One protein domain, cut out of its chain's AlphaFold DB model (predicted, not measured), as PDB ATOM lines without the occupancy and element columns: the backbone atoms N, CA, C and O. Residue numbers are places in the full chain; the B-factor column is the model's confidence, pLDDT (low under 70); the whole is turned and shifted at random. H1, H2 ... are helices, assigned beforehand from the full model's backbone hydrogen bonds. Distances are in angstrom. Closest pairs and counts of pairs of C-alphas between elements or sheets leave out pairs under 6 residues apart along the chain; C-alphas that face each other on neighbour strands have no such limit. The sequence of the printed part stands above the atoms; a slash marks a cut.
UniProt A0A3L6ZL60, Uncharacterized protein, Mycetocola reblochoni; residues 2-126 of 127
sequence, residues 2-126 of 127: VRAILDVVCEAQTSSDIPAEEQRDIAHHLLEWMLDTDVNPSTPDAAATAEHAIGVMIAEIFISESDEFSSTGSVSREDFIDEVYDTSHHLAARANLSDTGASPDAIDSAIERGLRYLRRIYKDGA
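Overview. This is residues 2 to 126 of the 127 residues of an uncharacterized protein of Mycetocola reblochoni (UniProt A0A3L6ZL60). Three long helices, H3, H4 and H6, form a triangular up-and-down bundle with steep crossings, and H3 in the core also has H1 and H2 packed on it. The short H5 touches H3 near its first residues, while residues 36 to 41 stick out as a loop. The 125 printed residues include six named helices, H1 to H6 in chain order, and no named strand; the class is all helix. The whole is compact, with a radius of gyration of the C-alphas of 14.5 A and spans of 41 by 34 by 29 A.

Arrangement. H6, residues 104 to 124, touches H3, residues 46 to 65, through residues 54 to 62 of H3 alone; the closest C-alphas are those of Ile 58 and Ile 111, 5.7 A apart, at a steep tilt of 41 degrees, the same way. H4, residues 77 to 93, forms a helical hairpin with the hub H3, a steep tilt of 39 degrees, opposite ways, closest at C-alphas Gly 55 and His 89, 4.1 A. H2, residues 20 to 35, forms another with H3, at 44 degrees, closest at C-alphas Leu 30 and Ala 53, 6.4 A. H1, residues 2 to 12, touches H6 with the closest C-alphas, Ala 12 and Pro 104, 4.7 A apart; the tilt of 73 degrees is only just about perpendicular. H2 and H6 are apart. Each O i to N i+4 pair is within hydrogen-bond range in H1, H3, H4 and H6, and 11 of 12 are in H2; H5, residues 97 to 100, is too short for one.

Along the chain. H6 measures 30.2 A, H3 28.3 A, H4 24.5 A and H2 22.7 A. H1 begins at C-alpha 2 (-20.191, 53.533, 17.293), and H6 ends at C-alpha 124 (-48.948, 30.810, 10.828).

Size, cuts and confidence. The C-alphas farthest apart, Ala 4 and Gly 73, are 42.3 A apart. The printed part has no cut. The link from H3 to H4 is long. Confidence is low, with pLDDT under 70, in residues 2 to 26, 67 to 75, 97 to 102, 104 and 123 to 126.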
ATOM      1  N   VAL A   2     -19.126  54.212  16.517       39.34
ATOM      2  CA  VAL A   2     -20.191  53.533  17.293       39.34
ATOM      3  C   VAL A   2     -21.259  54.500  17.811       39.34
ATOM      4  O   VAL A   2     -22.426  54.316  17.516       39.34
ATOM      5  N   ARG A   3     -20.857  55.599  18.466       40.72
ATOM      6  CA  ARG A   3     -21.794  56.633  18.937       40.72
ATOM      7  C   ARG A   3     -22.614  57.281  17.819       40.72
ATOM      8  O   ARG A   3     -23.767  57.546  18.048       40.72
ATOM      9  N   ALA A   4     -22.059  57.480  16.622       46.12
ATOM     10  CA  ALA A   4     -22.798  58.072  15.504       46.12
ATOM     11  C   ALA A   4     -23.777  57.077  14.862       46.12
ATOM     12  O   ALA A   4     -24.790  57.488  14.323       46.12
ATOM     13  N   ILE A   5     -23.475  55.778  14.913       49.53
ATOM     14  CA  ILE A   5     -24.366  54.726  14.416       49.53
ATOM     15  C   ILE A   5     -25.469  54.464  15.436       49.53
ATOM     16  O   ILE A   5     -26.619  54.374  15.048       49.53
ATOM     17  N   LEU A   6     -25.138  54.447  16.729       53.28
ATOM     18  CA  LEU A   6     -26.120  54.493  17.811       53.28
ATOM     19  C   LEU A   6     -26.977  55.752  17.727       53.28
ATOM     20  O   LEU A   6     -28.185  55.636  17.793       53.28
ATOM     21  N   ASP A   7     -26.382  56.925  17.509       56.31
ATOM     22  CA  ASP A   7     -27.132  58.169  17.343       56.31
ATOM     23  C   ASP A   7     -28.040  58.074  16.106       56.31
ATOM     24  O   ASP A   7     -29.199  58.406  16.233       56.31
ATOM     25  N   VAL A   8     -27.603  57.534  14.959       55.06
ATOM     26  CA  VAL A   8     -28.457  57.364  13.758       55.06
ATOM     27  C   VAL A   8     -29.536  56.291  13.936       55.06
ATOM     28  O   VAL A   8     -30.656  56.481  13.479       55.06
ATOM     29  N   VAL A   9     -29.231  55.173  14.593       52.75
ATOM     30  CA  VAL A   9     -30.182  54.082  14.858       52.75
ATOM     31  C   VAL A   9     -31.219  54.513  15.899       52.75
ATOM     32  O   VAL A   9     -32.411  54.278  15.720       52.75
ATOM     33  N   CYS A  10     -30.790  55.209  16.952       55.38
ATOM     34  CA  CYS A  10     -31.676  55.773  17.964       55.38
ATOM     35  C   CYS A  10     -32.418  57.025  17.460       55.38
ATOM     36  O   CYS A  10     -33.567  57.215  17.844       55.38
ATOM     37  N   GLU A  11     -31.820  57.856  16.594       52.59
ATOM     38  CA  GLU A  11     -32.485  59.000  15.943       52.59
ATOM     39  C   GLU A  11     -33.487  58.550  14.881       52.59
ATOM     40  O   GLU A  11     -34.561  59.139  14.814       52.59
ATOM     41  N   ALA A  12     -33.213  57.500  14.097       51.16
ATOM     42  CA  ALA A  12     -34.216  56.896  13.210       51.16
ATOM     43  C   ALA A  12     -35.438  56.426  14.020       51.16
ATOM     44  O   ALA A  12     -36.575  56.695  13.655       51.16
ATOM     45  N   GLN A  13     -35.199  55.881  15.215       45.75
ATOM     46  CA  GLN A  13     -36.234  55.492  16.175       45.75
ATOM     47  C   GLN A  13     -36.759  56.647  17.057       45.75
ATOM     48  O   GLN A  13     -37.466  56.382  18.027       45.75
ATOM     49  N   THR A  14     -36.495  57.933  16.770       43.50
ATOM     50  CA  THR A  14     -37.022  59.046  17.609       43.50
ATOM     51  C   THR A  14     -38.544  59.230  17.549       43.50
ATOM     52  O   THR A  14     -39.083  60.059  18.284       43.50
ATOM     53  N   SER A  15     -39.266  58.440  16.747       43.31
ATOM     54  CA  SER A  15     -40.725  58.304  16.855       43.31
ATOM     55  C   SER A  15     -41.189  57.139  17.743       43.31
ATOM     56  O   SER A  15     -42.395  56.920  17.833       43.31
ATOM     57  N   SER A  16     -40.277  56.362  18.332       43.06
ATOM     58  CA  SER A  16     -40.553  55.038  18.895       43.06
ATOM     59  C   SER A  16     -40.381  55.013  20.415       43.06
ATOM     60  O   SER A  16     -39.347  55.411  20.953       43.06
ATOM     61  N   ASP A  17     -41.413  54.539  21.110       52.72
ATOM     62  CA  ASP A  17     -41.558  54.436  22.569       52.72
ATOM     63  C   ASP A  17     -40.628  53.376  23.218       52.72
ATOM     64  O   ASP A  17     -41.042  52.668  24.132       52.72
ATOM     65  N   ILE A  18     -39.377  53.230  22.763       54.47
ATOM     66  CA  ILE A  18     -38.439  52.219  23.285       54.47
ATOM     67  C   ILE A  18     -37.810  52.708  24.606       54.47
ATOM     68  O   ILE A  18     -37.115  53.736  24.610       54.47
ATOM     69  N   PRO A  19     -37.994  51.990  25.733       60.81
ATOM     70  CA  PRO A  19     -37.388  52.323  27.018       60.81
ATOM     71  C   PRO A  19     -35.857  52.433  26.953       60.81
ATOM     72  O   PRO A  19     -35.171  51.683  26.266       60.81
ATOM     73  N   ALA A  20     -35.282  53.332  27.756       62.31
ATOM     74  CA  ALA A  20     -33.828  53.541  27.813       62.31
ATOM     75  C   ALA A  20     -33.024  52.305  28.279       62.31
ATOM     76  O   ALA A  20     -31.799  52.303  28.187       62.31
ATOM     77  N   GLU A  21     -33.685  51.300  28.853       62.66
ATOM     78  CA  GLU A  21     -33.087  50.012  29.217       62.66
ATOM     79  C   GLU A  21     -32.844  49.151  27.972       62.66
ATOM     80  O   GLU A  21     -31.695  48.810  27.706       62.66
ATOM     81  N   GLU A  22     -33.858  48.980  27.122       58.00
ATOM     82  CA  GLU A  22     -33.754  48.274  25.835       58.00
ATOM     83  C   GLU A  22     -32.708  48.920  24.909       58.00
ATOM     84  O   GLU A  22     -31.920  48.234  24.262       58.00
ATOM     85  N   GLN A  23     -32.589  50.254  24.920       62.28
ATOM     86  CA  GLN A  23     -31.532  50.951  24.169       62.28
ATOM     87  C   GLN A  23     -30.111  50.569  24.624       62.28
ATOM     88  O   GLN A  23     -29.185  50.544  23.808       62.28
ATOM     89  N   ARG A  24     -29.906  50.290  25.920       68.12
ATOM     90  CA  ARG A  24     -28.597  49.861  26.440       68.12
ATOM     91  C   ARG A  24     -28.303  48.414  26.083       68.12
ATOM     92  O   ARG A  24     -27.153  48.127  25.762       68.12
ATOM     93  N   ASP A  25     -29.309  47.551  26.097       68.44
ATOM     94  CA  ASP A  25     -29.141  46.141  25.744       68.44
ATOM     95  C   ASP A  25     -28.826  45.971  24.254       68.44
ATOM     96  O   ASP A  25     -27.909  45.222  23.904       68.44
ATOM     97  N   ILE A  26     -29.465  46.766  23.387       67.69
ATOM     98  CA  ILE A  26     -29.117  46.848  21.961       67.69
ATOM     99  C   ILE A  26     -27.669  47.336  21.789       67.69
ATOM    100  O   ILE A  26     -26.897  46.759  21.023       67.69
ATOM    101  N   ALA A  27     -27.265  48.381  22.524       70.69
ATOM    102  CA  ALA A  27     -25.896  48.897  22.471       70.69
ATOM    103  C   ALA A  27     -24.857  47.872  22.958       70.69
ATOM    104  O   ALA A  27     -23.750  47.821  22.421       70.69
ATOM    105  N   HIS A  28     -25.202  47.079  23.975       76.25
ATOM    106  CA  HIS A  28     -24.346  46.034  24.523       76.25
ATOM    107  C   HIS A  28     -24.126  44.905  23.512       76.25
ATOM    108  O   HIS A  28     -22.971  44.625  23.195       76.25
ATOM    109  N   HIS A  29     -25.196  44.354  22.929       74.50
ATOM    110  CA  HIS A  29     -25.101  43.322  21.888       74.50
ATOM    111  C   HIS A  29     -24.279  43.795  20.687       74.50
ATOM    112  O   HIS A  29     -23.419  43.074  20.183       74.50
ATOM    113  N   LEU A  30     -24.477  45.048  20.268       76.12
ATOM    114  CA  LEU A  30     -23.720  45.624  19.163       76.12
ATOM    115  C   LEU A  30     -22.219  45.711  19.475       76.12
ATOM    116  O   LEU A  30     -21.385  45.426  18.616       76.12
ATOM    117  N   LEU A  31     -21.863  46.124  20.694       76.56
ATOM    118  CA  LEU A  31     -20.471  46.220  21.134       76.56
ATOM    119  C   LEU A  31     -19.818  44.846  21.269       76.56
ATOM    120  O   LEU A  31     -18.664  44.702  20.871       76.56
ATOM    121  N   GLU A  32     -20.534  43.868  21.816       84.00
ATOM    122  CA  GLU A  32     -20.060  42.491  21.943       84.00
ATOM    123  C   GLU A  32     -19.754  41.899  20.567       84.00
ATOM    124  O   GLU A  32     -18.624  41.480  20.322       84.00
ATOM    125  N   TRP A  33     -20.694  42.008  19.623       85.62
ATOM    126  CA  TRP A  33     -20.480  41.571  18.246       85.62
ATOM    127  C   TRP A  33     -19.310  42.301  17.577       85.62
ATOM    128  O   TRP A  33     -18.426  41.661  17.011       85.62
ATOM    129  N   MET A  34     -19.246  43.636  17.657       79.88
ATOM    130  CA  MET A  34     -18.172  44.414  17.019       79.88
ATOM    131  C   MET A  34     -16.768  44.064  17.534       79.88
ATOM    132  O   MET A  34     -15.790  44.298  16.818       79.88
ATOM    133  N   LEU A  35     -16.659  43.591  18.778       83.12
ATOM    134  CA  LEU A  35     -15.394  43.239  19.426       83.12
ATOM    135  C   LEU A  35     -15.057  41.747  19.332       83.12
ATOM    136  O   LEU A  35     -13.916  41.382  19.626       83.12
ATOM    137  N   ASP A  36     -16.001  40.908  18.910       85.94
ATOM    138  CA  ASP A  36     -15.758  39.500  18.622       85.94
ATOM    139  C   ASP A  36     -14.841  39.378  17.398       85.94
ATOM    140  O   ASP A  36     -15.247  39.602  16.257       85.94
ATOM    141  N   THR A  37     -13.576  39.032  17.633       83.12
ATOM    142  CA  THR A  37     -12.567  38.915  16.574       83.12
ATOM    143  C   THR A  37     -12.690  37.640  15.744       83.12
ATOM    144  O   THR A  37     -12.091  37.575  14.669       83.12
ATOM    145  N   ASP A  38     -13.429  36.639  16.228       88.06
ATOM    146  CA  ASP A  38     -13.702  35.411  15.481       88.06
ATOM    147  C   ASP A  38     -14.777  35.668  14.413       88.06
ATOM    148  O   ASP A  38     -14.686  35.144  13.300       88.06
ATOM    149  N   VAL A  39     -15.746  36.539  14.718       82.38
ATOM    150  CA  VAL A  39     -16.792  36.982  13.780       82.38
ATOM    151  C   VAL A  39     -16.337  38.178  12.935       82.38
ATOM    152  O   VAL A  39     -16.542  38.199  11.721       82.38
ATOM    153  N   ASN A  40     -15.684  39.164  13.554       82.25
ATOM    154  CA  ASN A  40     -15.247  40.415  12.937       82.25
ATOM    155  C   ASN A  40     -13.714  40.551  12.992       82.25
ATOM    156  O   ASN A  40     -13.173  41.278  13.831       82.25
ATOM    157  N   PRO A  41     -12.970  39.917  12.061       81.75
ATOM    158  CA  PRO A  41     -11.503  39.975  12.040       81.75
ATOM    159  C   PRO A  41     -10.953  41.391  11.790       81.75
ATOM    160  O   PRO A  41      -9.772  41.664  12.009       81.75
ATOM    161  N   SER A  42     -11.803  42.306  11.325       80.38
ATOM    162  CA  SER A  42     -11.549  43.739  11.227       80.38
ATOM    163  C   SER A  42     -12.775  44.509  11.697       80.38
ATOM    164  O   SER A  42     -13.891  44.022  11.539       80.38
ATOM    165  N   THR A  43     -12.578  45.730  12.207       77.25
ATOM    166  CA  THR A  43     -13.684  46.597  12.638       77.25
ATOM    167  C   THR A  43     -14.735  46.730  11.527       77.25
ATOM    168  O   THR A  43     -14.369  47.170  10.430       77.25
ATOM    169  N   PRO A  44     -16.007  46.383  11.797       79.94
ATOM    170  CA  PRO A  44     -17.080  46.500  10.818       79.94
ATOM    171  C   PRO A  44     -17.243  47.937  10.326       79.94
ATOM    172  O   PRO A  44     -17.065  48.896  11.084       79.94
ATOM    173  N   ASP A  45     -17.589  48.092   9.050       78.75
ATOM    174  CA  ASP A  45     -17.920  49.403   8.504       78.75
ATOM    175  C   ASP A  45     -19.315  49.870   8.959       78.75
ATOM    176  O   ASP A  45     -20.054  49.165   9.654       78.75
ATOM    177  N   ALA A  46     -19.677  51.105   8.603       74.56
ATOM    178  CA  ALA A  46     -20.937  51.697   9.037       74.56
ATOM    179  C   ALA A  46     -22.171  50.959   8.493       74.56
ATOM    180  O   ALA A  46     -23.188  50.920   9.181       74.56
ATOM    181  N   ALA A  47     -22.085  50.368   7.297       75.44
ATOM    182  CA  ALA A  47     -23.190  49.628   6.701       75.44
ATOM    183  C   ALA A  47     -23.377  48.285   7.412       75.44
ATOM    184  O   ALA A  47     -24.477  47.999   7.874       75.44
ATOM    185  N   ALA A  48     -22.296  47.526   7.606       79.38
ATOM    186  CA  ALA A  48     -22.315  46.268   8.346       79.38
ATOM    187  C   ALA A  48     -22.797  46.465   9.792       79.38
ATOM    188  O   ALA A  48     -23.596  45.687  10.303       79.38
ATOM    189  N   THR A  49     -22.362  47.548  10.442       80.44
ATOM    190  CA  THR A  49     -22.822  47.886  11.795       80.44
ATOM    191  C   THR A  49     -24.312  48.246  11.813       80.44
ATOM    192  O   THR A  49     -25.022  47.829  12.723       80.44
ATOM    193  N   ALA A  50     -24.806  48.998  10.823       78.12
ATOM    194  CA  ALA A  50     -26.223  49.348  10.723       78.12
ATOM    195  C   ALA A  50     -27.100  48.118  10.441       78.12
ATOM    196  O   ALA A  50     -28.134  47.945  11.077       78.12
ATOM    197  N   GLU A  51     -26.676  47.236   9.535       83.69
ATOM    198  CA  GLU A  51     -27.366  45.973   9.255       83.69
ATOM    199  C   GLU A  51     -27.400  45.075  10.495       83.69
ATOM    200  O   GLU A  51     -28.451  44.537  10.840       83.69
ATOM    201  N   HIS A  52     -26.292  44.972  11.230       85.62
ATOM    202  CA  HIS A  52     -26.277  44.217  12.478       85.62
ATOM    203  C   HIS A  52     -27.221  44.830  13.527       85.62
ATOM    204  O   HIS A  52     -28.034  44.109  14.103       85.62
ATOM    205  N   ALA A  53     -27.194  46.156  13.705       82.31
ATOM    206  CA  ALA A  53     -28.097  46.866  14.615       82.31
ATOM    207  C   ALA A  53     -29.576  46.617  14.286       82.31
ATOM    208  O   ALA A  53     -30.387  46.402  15.183       82.31
ATOM    209  N   ILE A  54     -29.929  46.617  12.999       83.62
ATOM    210  CA  ILE A  54     -31.290  46.324  12.540       83.62
ATOM    211  C   ILE A  54     -31.693  44.894  12.878       83.62
ATOM    212  O   ILE A  54     -32.818  44.688  13.325       83.62
ATOM    213  N   GLY A  55     -30.788  43.927  12.709       87.56
ATOM    214  CA  GLY A  55     -31.034  42.542  13.107       87.56
ATOM    215  C   GLY A  55     -31.361  42.421  14.596       87.56
ATOM    216  O   GLY A  55     -32.395  41.851  14.937       87.56
ATOM    217  N   VAL A  56     -30.556  43.047  15.462       86.81
ATOM    218  CA  VAL A  56     -30.808  43.072  16.916       86.81
ATOM    219  C   VAL A  56     -32.159  43.717  17.232       86.81
ATOM    220  O   VAL A  56     -32.953  43.148  17.972       86.81
ATOM    221  N   MET A  57     -32.467  44.875  16.639       83.19
ATOM    222  CA  MET A  57     -33.741  45.563  16.884       83.19
ATOM    223  C   MET A  57     -34.954  44.733  16.464       83.19
ATOM    224  O   MET A  57     -35.937  44.680  17.196       83.19
ATOM    225  N   ILE A  58     -34.909  44.095  15.290       85.81
ATOM    226  CA  ILE A  58     -36.004  43.236  14.821       85.81
ATOM    227  C   ILE A  58     -36.227  42.085  15.809       85.81
ATOM    228  O   ILE A  58     -37.379  41.811  16.149       85.81
ATOM    229  N   ALA A  59     -35.149  41.442  16.267       86.75
ATOM    230  CA  ALA A  59     -35.221  40.331  17.208       86.75
ATOM    231  C   ALA A  59     -35.810  40.771  18.554       86.75
ATOM    232  O   ALA A  59     -36.803  40.201  18.992       86.75
ATOM    233  N   GLU A  60     -35.263  41.823  19.163       82.94
ATOM    234  CA  GLU A  60     -35.691  42.327  20.473       82.94
ATOM    235  C   GLU A  60     -37.146  42.811  20.475       82.94
ATOM    236  O   GLU A  60     -37.929  42.423  21.343       82.94
ATOM    237  N   ILE A  61     -37.553  43.587  19.462       82.94
ATOM    238  CA  ILE A  61     -38.950  44.029  19.322       82.94
ATOM    239  C   ILE A  61     -39.873  42.818  19.157       82.94
ATOM    240  O   ILE A  61     -40.942  42.760  19.758       82.94
ATOM    241  N   PHE A  62     -39.479  41.836  18.344       84.38
ATOM    242  CA  PHE A  62     -40.296  40.645  18.171       84.38
ATOM    243  C   PHE A  62     -40.386  39.836  19.466       84.38
ATOM    244  O   PHE A  62     -41.487  39.452  19.842       84.38
ATOM    245  N   ILE A  63     -39.277  39.599  20.169       84.19
ATOM    246  CA  ILE A  63     -39.232  38.821  21.415       84.19
ATOM    247  C   ILE A  63     -40.065  39.493  22.513       84.19
ATOM    248  O   ILE A  63     -40.814  38.794  23.198       84.19
ATOM    249  N   SER A  64     -39.995  40.820  22.652       80.12
ATOM    250  CA  SER A  64     -40.785  41.565  23.643       80.12
ATOM    251  C   SER A  64     -42.289  41.536  23.342       80.12
ATOM    252  O   SER A  64     -43.101  41.413  24.258       80.12
ATOM    253  N   GLU A  65     -42.679  41.561  22.062       79.31
ATOM    254  CA  GLU A  65     -44.065  41.335  21.627       79.31
ATOM    255  C   GLU A  65     -44.504  39.867  21.787       79.31
ATOM    256  O   GLU A  65     -45.695  39.576  21.911       79.31
ATOM    257  N   SER A  66     -43.547  38.939  21.773       70.00
ATOM    258  CA  SER A  66     -43.752  37.489  21.732       70.00
ATOM    259  C   SER A  66     -43.881  36.836  23.104       70.00
ATOM    260  O   SER A  66     -43.758  35.617  23.198       70.00
ATOM    261  N   ASP A  67     -44.189  37.591  24.160       59.22
ATOM    262  CA  ASP A  67     -44.398  37.059  25.520       59.22
ATOM    263  C   ASP A  67     -45.491  35.952  25.567       59.22
ATOM    264  O   ASP A  67     -45.588  35.176  26.518       59.22
ATOM    265  N   GLU A  68     -46.286  35.821  24.494       52.84
ATOM    266  CA  GLU A  68     -47.296  34.778  24.269       52.84
ATOM    267  C   GLU A  68     -46.781  33.516  23.526       52.84
ATOM    268  O   GLU A  68     -47.394  32.450  23.635       52.84
ATOM    269  N   PHE A  69     -45.632  33.564  22.836       52.78
ATOM    270  CA  PHE A  69     -45.007  32.408  22.166       52.78
ATOM    271  C   PHE A  69     -44.230  31.547  23.170       52.78
ATOM    272  O   PHE A  69     -43.028  31.302  23.078       52.78
ATOM    273  N   SER A  70     -44.950  31.064  24.178       47.59
ATOM    274  CA  SER A  70     -44.442  30.033  25.070       47.59
ATOM    275  C   SER A  70     -44.316  28.715  24.303       47.59
ATOM    276  O   SER A  70     -45.314  28.074  23.992       47.59
ATOM    277  N   SER A  71     -43.071  28.326  24.000       47.12
ATOM    278  CA  SER A  71     -42.636  26.945  23.747       47.12
ATOM    279  C   SER A  71     -43.692  26.100  23.015       47.12
ATOM    280  O   SER A  71     -44.285  25.187  23.602       47.12
ATOM    281  N   THR A  72     -43.937  26.374  21.733       48.66
ATOM    282  CA  THR A  72     -44.715  25.475  20.872       48.66
ATOM    283  C   THR A  72     -43.908  24.196  20.624       48.66
ATOM    284  O   THR A  72     -43.238  24.004  19.619       48.66
ATOM    285  N   GLY A  73     -43.940  23.318  21.628       53.75
ATOM    286  CA  GLY A  73     -43.761  21.873  21.542       53.75
ATOM    287  C   GLY A  73     -42.578  21.349  20.732       53.75
ATOM    288  O   GLY A  73     -42.807  20.549  19.835       53.75
ATOM    289  N   SER A  74     -41.338  21.748  21.042       58.47
ATOM    290  CA  SER A  74     -40.109  20.922  20.885       58.47
ATOM    291  C   SER A  74     -38.812  21.719  21.056       58.47
ATOM    292  O   SER A  74     -37.785  21.122  21.372       58.47
ATOM    293  N   VAL A  75     -38.866  23.040  20.878       66.00
ATOM    294  CA  VAL A  75     -37.714  23.953  20.915       66.00
ATOM    295  C   VAL A  75     -37.674  24.668  22.270       66.00
ATOM    296  O   VAL A  75     -38.719  25.085  22.777       66.00
ATOM    297  N   SER A  76     -36.496  24.756  22.898       79.88
ATOM    298  CA  SER A  76     -36.353  25.491  24.160       79.88
ATOM    299  C   SER A  76     -36.540  26.997  23.931       79.88
ATOM    300  O   SER A  76     -36.416  27.485  22.811       79.88
ATOM    301  N   ARG A  77     -36.847  27.763  24.987       77.88
ATOM    302  CA  ARG A  77     -36.965  29.227  24.859       77.88
ATOM    303  C   ARG A  77     -35.646  29.869  24.415       77.88
ATOM    304  O   ARG A  77     -35.690  30.860  23.705       77.88
ATOM    305  N   GLU A  78     -34.514  29.304  24.828       81.94
ATOM    306  CA  GLU A  78     -33.179  29.761  24.429       81.94
ATOM    307  C   GLU A  78     -32.953  29.508  22.932       81.94
ATOM    308  O   GLU A  78     -32.688  30.453  22.202       81.94
ATOM    309  N   ASP A  79     -33.209  28.287  22.450       82.38
ATOM    310  CA  ASP A  79     -33.072  27.953  21.023       82.38
ATOM    311  C   ASP A  79     -34.016  28.786  20.131       82.38
ATOM    312  O   ASP A  79     -33.659  29.161  19.017       82.38
ATOM    313  N   PHE A  80     -35.229  29.090  20.614       83.88
ATOM    314  CA  PHE A  80     -36.171  29.970  19.915       83.88
ATOM    315  C   PHE A  80     -35.646  31.405  19.816       83.88
ATOM    316  O   PHE A  80     -35.741  32.024  18.759       83.88
ATOM    317  N   ILE A  81     -35.097  31.937  20.912       85.00
ATOM    318  CA  ILE A  81     -34.495  33.273  20.930       85.00
ATOM    319  C   ILE A  81     -33.324  33.321  19.942       85.00
ATOM    320  O   ILE A  81     -33.284  34.224  19.107       85.00
ATOM    321  N   ASP A  82     -32.440  32.322  19.966       86.25
ATOM    322  CA  ASP A  82     -31.298  32.233  19.053       86.25
ATOM    323  C   ASP A  82     -31.742  32.167  17.579       86.25
ATOM    324  O   ASP A  82     -31.189  32.867  16.728       86.25
ATOM    325  N   GLU A  83     -32.785  31.390  17.262       87.19
ATOM    326  CA  GLU A  83     -33.344  31.301  15.904       87.19
ATOM    327  C   GLU A  83     -33.938  32.639  15.431       87.19
ATOM    328  O   GLU A  83     -33.748  33.043  14.275       87.19
ATOM    329  N   VAL A  84     -34.642  33.352  16.317       89.12
ATOM    330  CA  VAL A  84     -35.177  34.687  16.021       89.12
ATOM    331  C   VAL A  84     -34.039  35.664  15.740       89.12
ATOM    332  O   VAL A  84     -34.127  36.429  14.775       89.12
ATOM    333  N   TYR A  85     -32.969  35.631  16.534       88.56
ATOM    334  CA  TYR A  85     -31.782  36.456  16.326       88.56
ATOM    335  C   TYR A  85     -31.122  36.179  14.969       88.56
ATOM    336  O   TYR A  85     -30.936  37.108  14.176       88.56
ATOM    337  N   ASP A  86     -30.846  34.913  14.650       89.00
ATOM    338  CA  ASP A  86     -30.238  34.510  13.374       89.00
ATOM    339  C   ASP A  86     -31.101  34.934  12.171       89.00
ATOM    340  O   ASP A  86     -30.640  35.607  11.239       89.00
ATOM    341  N   THR A  87     -32.405  34.652  12.238       89.62
ATOM    342  CA  THR A  87     -33.363  35.037  11.194       89.62
ATOM    343  C   THR A  87     -33.414  36.554  11.015       89.62
ATOM    344  O   THR A  87     -33.436  37.053   9.886       89.62
ATOM    345  N   SER A  88     -33.404  37.310  12.112       89.06
ATOM    346  CA  SER A  88     -33.444  38.772  12.081       89.06
ATOM    347  C   SER A  88     -32.195  39.363  11.436       89.06
ATOM    348  O   SER A  88     -32.306  40.254  10.588       89.06
ATOM    349  N   HIS A  89     -31.012  38.826  11.742       87.94
ATOM    350  CA  HIS A  89     -29.766  39.225  11.086       87.94
ATOM    351  C   HIS A  89     -29.764  38.896   9.591       87.94
ATOM    352  O   HIS A  89     -29.365  39.731   8.773       87.94
ATOM    353  N   HIS A  90     -30.291  37.734   9.199       88.06
ATOM    354  CA  HIS A  90     -30.461  37.390   7.790       88.06
ATOM    355  C   HIS A  90     -31.413  38.340   7.048       88.06
ATOM    356  O   HIS A  90     -31.161  38.691   5.891       88.06
ATOM    357  N   LEU A  91     -32.496  38.787   7.688       85.94
ATOM    358  CA  LEU A  91     -33.419  39.769   7.110       85.94
ATOM    359  C   LEU A  91     -32.775  41.153   6.989       85.94
ATOM    360  O   LEU A  91     -32.969  41.823   5.972       85.94
ATOM    361  N   ALA A  92     -31.983  41.553   7.981       85.44
ATOM    362  CA  ALA A  92     -31.292  42.832   7.983       85.44
ATOM    363  C   ALA A  92     -30.198  42.910   6.906       85.44
ATOM    364  O   ALA A  92     -30.148  43.887   6.166       85.44
ATOM    365  N   ALA A  93     -29.411  41.847   6.712       83.12
ATOM    366  CA  ALA A  93     -28.422  41.773   5.630       83.12
ATOM    367  C   ALA A  93     -29.061  41.890   4.229       83.12
ATOM    368  O   ALA A  93     -28.458  42.394   3.282       83.12
ATOM    369  N   ARG A  94     -30.327  41.472   4.072       79.44
ATOM    370  CA  ARG A  94     -31.080  41.637   2.813       79.44
ATOM    371  C   ARG A  94     -31.535  43.075   2.560       79.44
ATOM    372  O   ARG A  94     -31.980  43.360   1.447       79.44
ATOM    373  N   ALA A  95     -31.457  43.964   3.551       71.56
ATOM    374  CA  ALA A  95     -31.724  45.384   3.350       71.56
ATOM    375  C   ALA A  95     -30.653  46.046   2.469       71.56
ATOM    376  O   ALA A  95     -30.973  47.026   1.798       71.56
ATOM    377  N   ASN A  96     -29.446  45.461   2.403       71.25
ATOM    378  CA  ASN A  96     -28.344  45.882   1.538       71.25
ATOM    379  C   ASN A  96     -28.085  47.396   1.651       71.25
ATOM    380  O   ASN A  96     -28.158  48.160   0.678       71.25
ATOM    381  N   LEU A  97     -27.851  47.836   2.888       69.19
ATOM    382  CA  LEU A  97     -27.672  49.246   3.239       69.19
ATOM    383  C   LEU A  97     -26.330  49.794   2.753       69.19
ATOM    384  O   LEU A  97     -26.157  51.009   2.663       69.19
ATOM    385  N   SER A  98     -25.405  48.906   2.391       66.56
ATOM    386  CA  SER A  98     -24.165  49.237   1.690       66.56
ATOM    387  C   SER A  98     -24.413  49.896   0.322       66.56
ATOM    388  O   SER A  98     -23.712  50.849  -0.018       66.56
ATOM    389  N   ASP A  99     -25.443  49.469  -0.420       61.00
ATOM    390  CA  ASP A  99     -25.788  50.019  -1.744       61.00
ATOM    391  C   ASP A  99     -26.788  51.183  -1.680       61.00
ATOM    392  O   ASP A  99     -26.731  52.112  -2.487       61.00
ATOM    393  N   THR A 100     -27.741  51.130  -0.747       59.72
ATOM    394  CA  THR A 100     -28.842  52.111  -0.646       59.72
ATOM    395  C   THR A 100     -28.555  53.269   0.307       59.72
ATOM    396  O   THR A 100     -29.232  54.298   0.247       59.72
ATOM    397  N   GLY A 101     -27.514  53.135   1.129       61.62
ATOM    398  CA  GLY A 101     -27.198  54.045   2.218       61.62
ATOM    399  C   GLY A 101     -28.081  53.791   3.439       61.62
ATOM    400  O   GLY A 101     -29.281  53.548   3.331       61.62
ATOM    401  N   ALA A 102     -27.488  53.893   4.628       66.25
ATOM    402  CA  ALA A 102     -28.187  53.771   5.907       66.25
ATOM    403  C   ALA A 102     -28.992  55.048   6.233       66.25
ATOM    404  O   ALA A 102     -28.702  55.744   7.207       66.25
ATOM    405  N   SER A 103     -29.957  55.411   5.380       72.81
ATOM    406  CA  SER A 103     -30.896  56.494   5.689       72.81
ATOM    407  C   SER A 103     -31.916  56.037   6.743       72.81
ATOM    408  O   SER A 103     -32.244  54.849   6.784       72.81
ATOM    409  N   PRO A 104     -32.465  56.958   7.560       69.69
ATOM    410  CA  PRO A 104     -33.503  56.625   8.538       69.69
ATOM    411  C   PRO A 104     -34.691  55.866   7.924       69.69
ATOM    412  O   PRO A 104     -35.037  54.790   8.395       69.69
ATOM    413  N   ASP A 105     -35.221  56.332   6.787       74.69
ATOM    414  CA  ASP A 105     -36.348  55.674   6.104       74.69
ATOM    415  C   ASP A 105     -36.024  54.242   5.641       74.69
ATOM    416  O   ASP A 105     -36.894  53.362   5.621       74.69
ATOM    417  N   ALA A 106     -34.776  53.994   5.222       73.06
ATOM    418  CA  ALA A 106     -34.329  52.673   4.790       73.06
ATOM    419  C   ALA A 106     -34.195  51.714   5.980       73.06
ATOM    420  O   ALA A 106     -34.585  50.548   5.864       73.06
ATOM    421  N   ILE A 107     -33.697  52.228   7.110       75.62
ATOM    422  CA  ILE A 107     -33.606  51.526   8.392       75.62
ATOM    423  C   ILE A 107     -35.014  51.151   8.874       75.62
ATOM    424  O   ILE A 107     -35.291  49.963   9.049       75.62
ATOM    425  N   ASP A 108     -35.935  52.113   8.962       79.75
ATOM    426  CA  ASP A 108     -37.319  51.878   9.399       79.75
ATOM    427  C   ASP A 108     -38.028  50.864   8.499       79.75
ATOM    428  O   ASP A 108     -38.608  49.877   8.959       79.75
ATOM    429  N   SER A 109     -37.898  51.032   7.181       82.25
ATOM    430  CA  SER A 109     -38.470  50.093   6.216       82.25
ATOM    431  C   SER A 109     -37.903  48.681   6.373       82.25
ATOM    432  O   SER A 109     -38.605  47.705   6.097       82.25
ATOM    433  N   ALA A 110     -36.622  48.530   6.723       84.38
ATOM    434  CA  ALA A 110     -36.008  47.226   6.960       84.38
ATOM    435  C   ALA A 110     -36.559  46.573   8.236       84.38
ATOM    436  O   ALA A 110     -36.978  45.414   8.178       84.38
ATOM    437  N   ILE A 111     -36.656  47.337   9.328       83.25
ATOM    438  CA  ILE A 111     -37.221  46.881  10.605       83.25
ATOM    439  C   ILE A 111     -38.667  46.412  10.407       83.25
ATOM    440  O   ILE A 111     -39.001  45.266  10.711       83.25
ATOM    441  N   GLU A 112     -39.525  47.241   9.805       86.50
ATOM    442  CA  GLU A 112     -40.930  46.883   9.592       86.50
ATOM    443  C   GLU A 112     -41.107  45.632   8.720       86.50
ATOM    444  O   GLU A 112     -42.034  44.840   8.922       86.50
ATOM    445  N   ARG A 113     -40.263  45.467   7.692       87.94
ATOM    446  CA  ARG A 113     -40.286  44.282   6.821       87.94
ATOM    447  C   ARG A 113     -39.871  43.034   7.592       87.94
ATOM    448  O   ARG A 113     -40.530  42.006   7.428       87.94
ATOM    449  N   GLY A 114     -38.841  43.138   8.430       86.50
ATOM    450  CA  GLY A 114     -38.379  42.060   9.297       86.50
ATOM    451  C   GLY A 114     -39.464  41.588  10.261       86.50
ATOM    452  O   GLY A 114     -39.829  40.415  10.258       86.50
ATOM    453  N   LEU A 115     -40.081  42.525  10.986       87.38
ATOM    454  CA  LEU A 115     -41.165  42.228  11.926       87.38
ATOM    455  C   LEU A 115     -42.380  41.602  11.239       87.38
ATOM    456  O   LEU A 115     -42.938  40.619  11.725       87.38
ATOM    457  N   ARG A 116     -42.791  42.122  10.072       88.06
ATOM    458  CA  ARG A 116     -43.878  41.512   9.281       88.06
ATOM    459  C   ARG A 116     -43.568  40.071   8.897       88.06
ATOM    460  O   ARG A 116     -44.485  39.253   8.866       88.06
ATOM    461  N   TYR A 117     -42.313  39.786   8.558       89.31
ATOM    462  CA  TYR A 117     -41.882  38.447   8.193       89.31
ATOM    463  C   TYR A 117     -41.936  37.512   9.402       89.31
ATOM    464  O   TYR A 117     -42.670  36.532   9.327       89.31
ATOM    465  N   LEU A 118     -41.282  37.855  10.521       86.69
ATOM    466  CA  LEU A 118     -41.280  37.050  11.754       86.69
ATOM    467  C   LEU A 118     -42.694  36.762  12.261       86.69
ATOM    468  O   LEU A 118     -43.061  35.605  12.470       86.69
ATOM    469  N   ARG A 119     -43.539  37.797  12.346       86.81
ATOM    470  CA  ARG A 119     -44.945  37.641  12.736       86.81
ATOM    471  C   ARG A 119     -45.680  36.655  11.839       86.81
ATOM    472  O   ARG A 119     -46.549  35.957  12.329       86.81
ATOM    473  N   ARG A 120     -45.364  36.578  10.545       85.12
ATOM    474  CA  ARG A 120     -46.002  35.617   9.639       85.12
ATOM    475  C   ARG A 120     -45.553  34.184   9.922       85.12
ATOM    476  O   ARG A 120     -46.407  33.321  10.057       85.12
ATOM    477  N   ILE A 121     -44.249  33.935  10.019       84.31
ATOM    478  CA  ILE A 121     -43.715  32.570  10.203       84.31
ATOM    479  C   ILE A 121     -44.180  31.964  11.527       84.31
ATOM    480  O   ILE A 121     -44.606  30.815  11.558       84.31
ATOM    481  N   TYR A 122     -44.135  32.749  12.603       77.25
ATOM    482  CA  TYR A 122     -44.441  32.246  13.940       77.25
ATOM    483  C   TYR A 122     -45.936  32.291  14.277       77.25
ATOM    484  O   TYR A 122     -46.399  31.456  15.045       77.25
ATOM    485  N   LYS A 123     -46.733  33.176  13.656       69.06
ATOM    486  CA  LYS A 123     -48.201  33.161  13.801       69.06
ATOM    487  C   LYS A 123     -48.881  32.095  12.939       69.06
ATOM    488  O   LYS A 123     -49.833  31.486  13.412       69.06
ATOM    489  N   ASP A 124     -48.406  31.859  11.713       55.84
ATOM    490  CA  ASP A 124     -48.948  30.810  10.828       55.84
ATOM    491  C   ASP A 124     -48.438  29.401  11.222       55.84
ATOM    492  O   ASP A 124     -48.991  28.400  10.780       55.84
ATOM    493  N   GLY A 125     -47.391  29.297  12.054       48.34
ATOM    494  CA  GLY A 125     -46.848  28.030  12.571       48.34
ATOM    495  C   GLY A 125     -47.535  27.484  13.834       48.34
ATOM    496  O   GLY A 125     -47.099  26.463  14.358       48.34
ATOM    497  N   ALA A 126     -48.574  28.160  14.337       45.41
ATOM    498  CA  ALA A 126     -49.326  27.781  15.539       45.41
ATOM    499  C   ALA A 126     -50.616  26.973  15.246       45.41
ATOM    500  O   ALA A 126     -51.455  26.833  16.140       45.41
TER     501      ALA A 126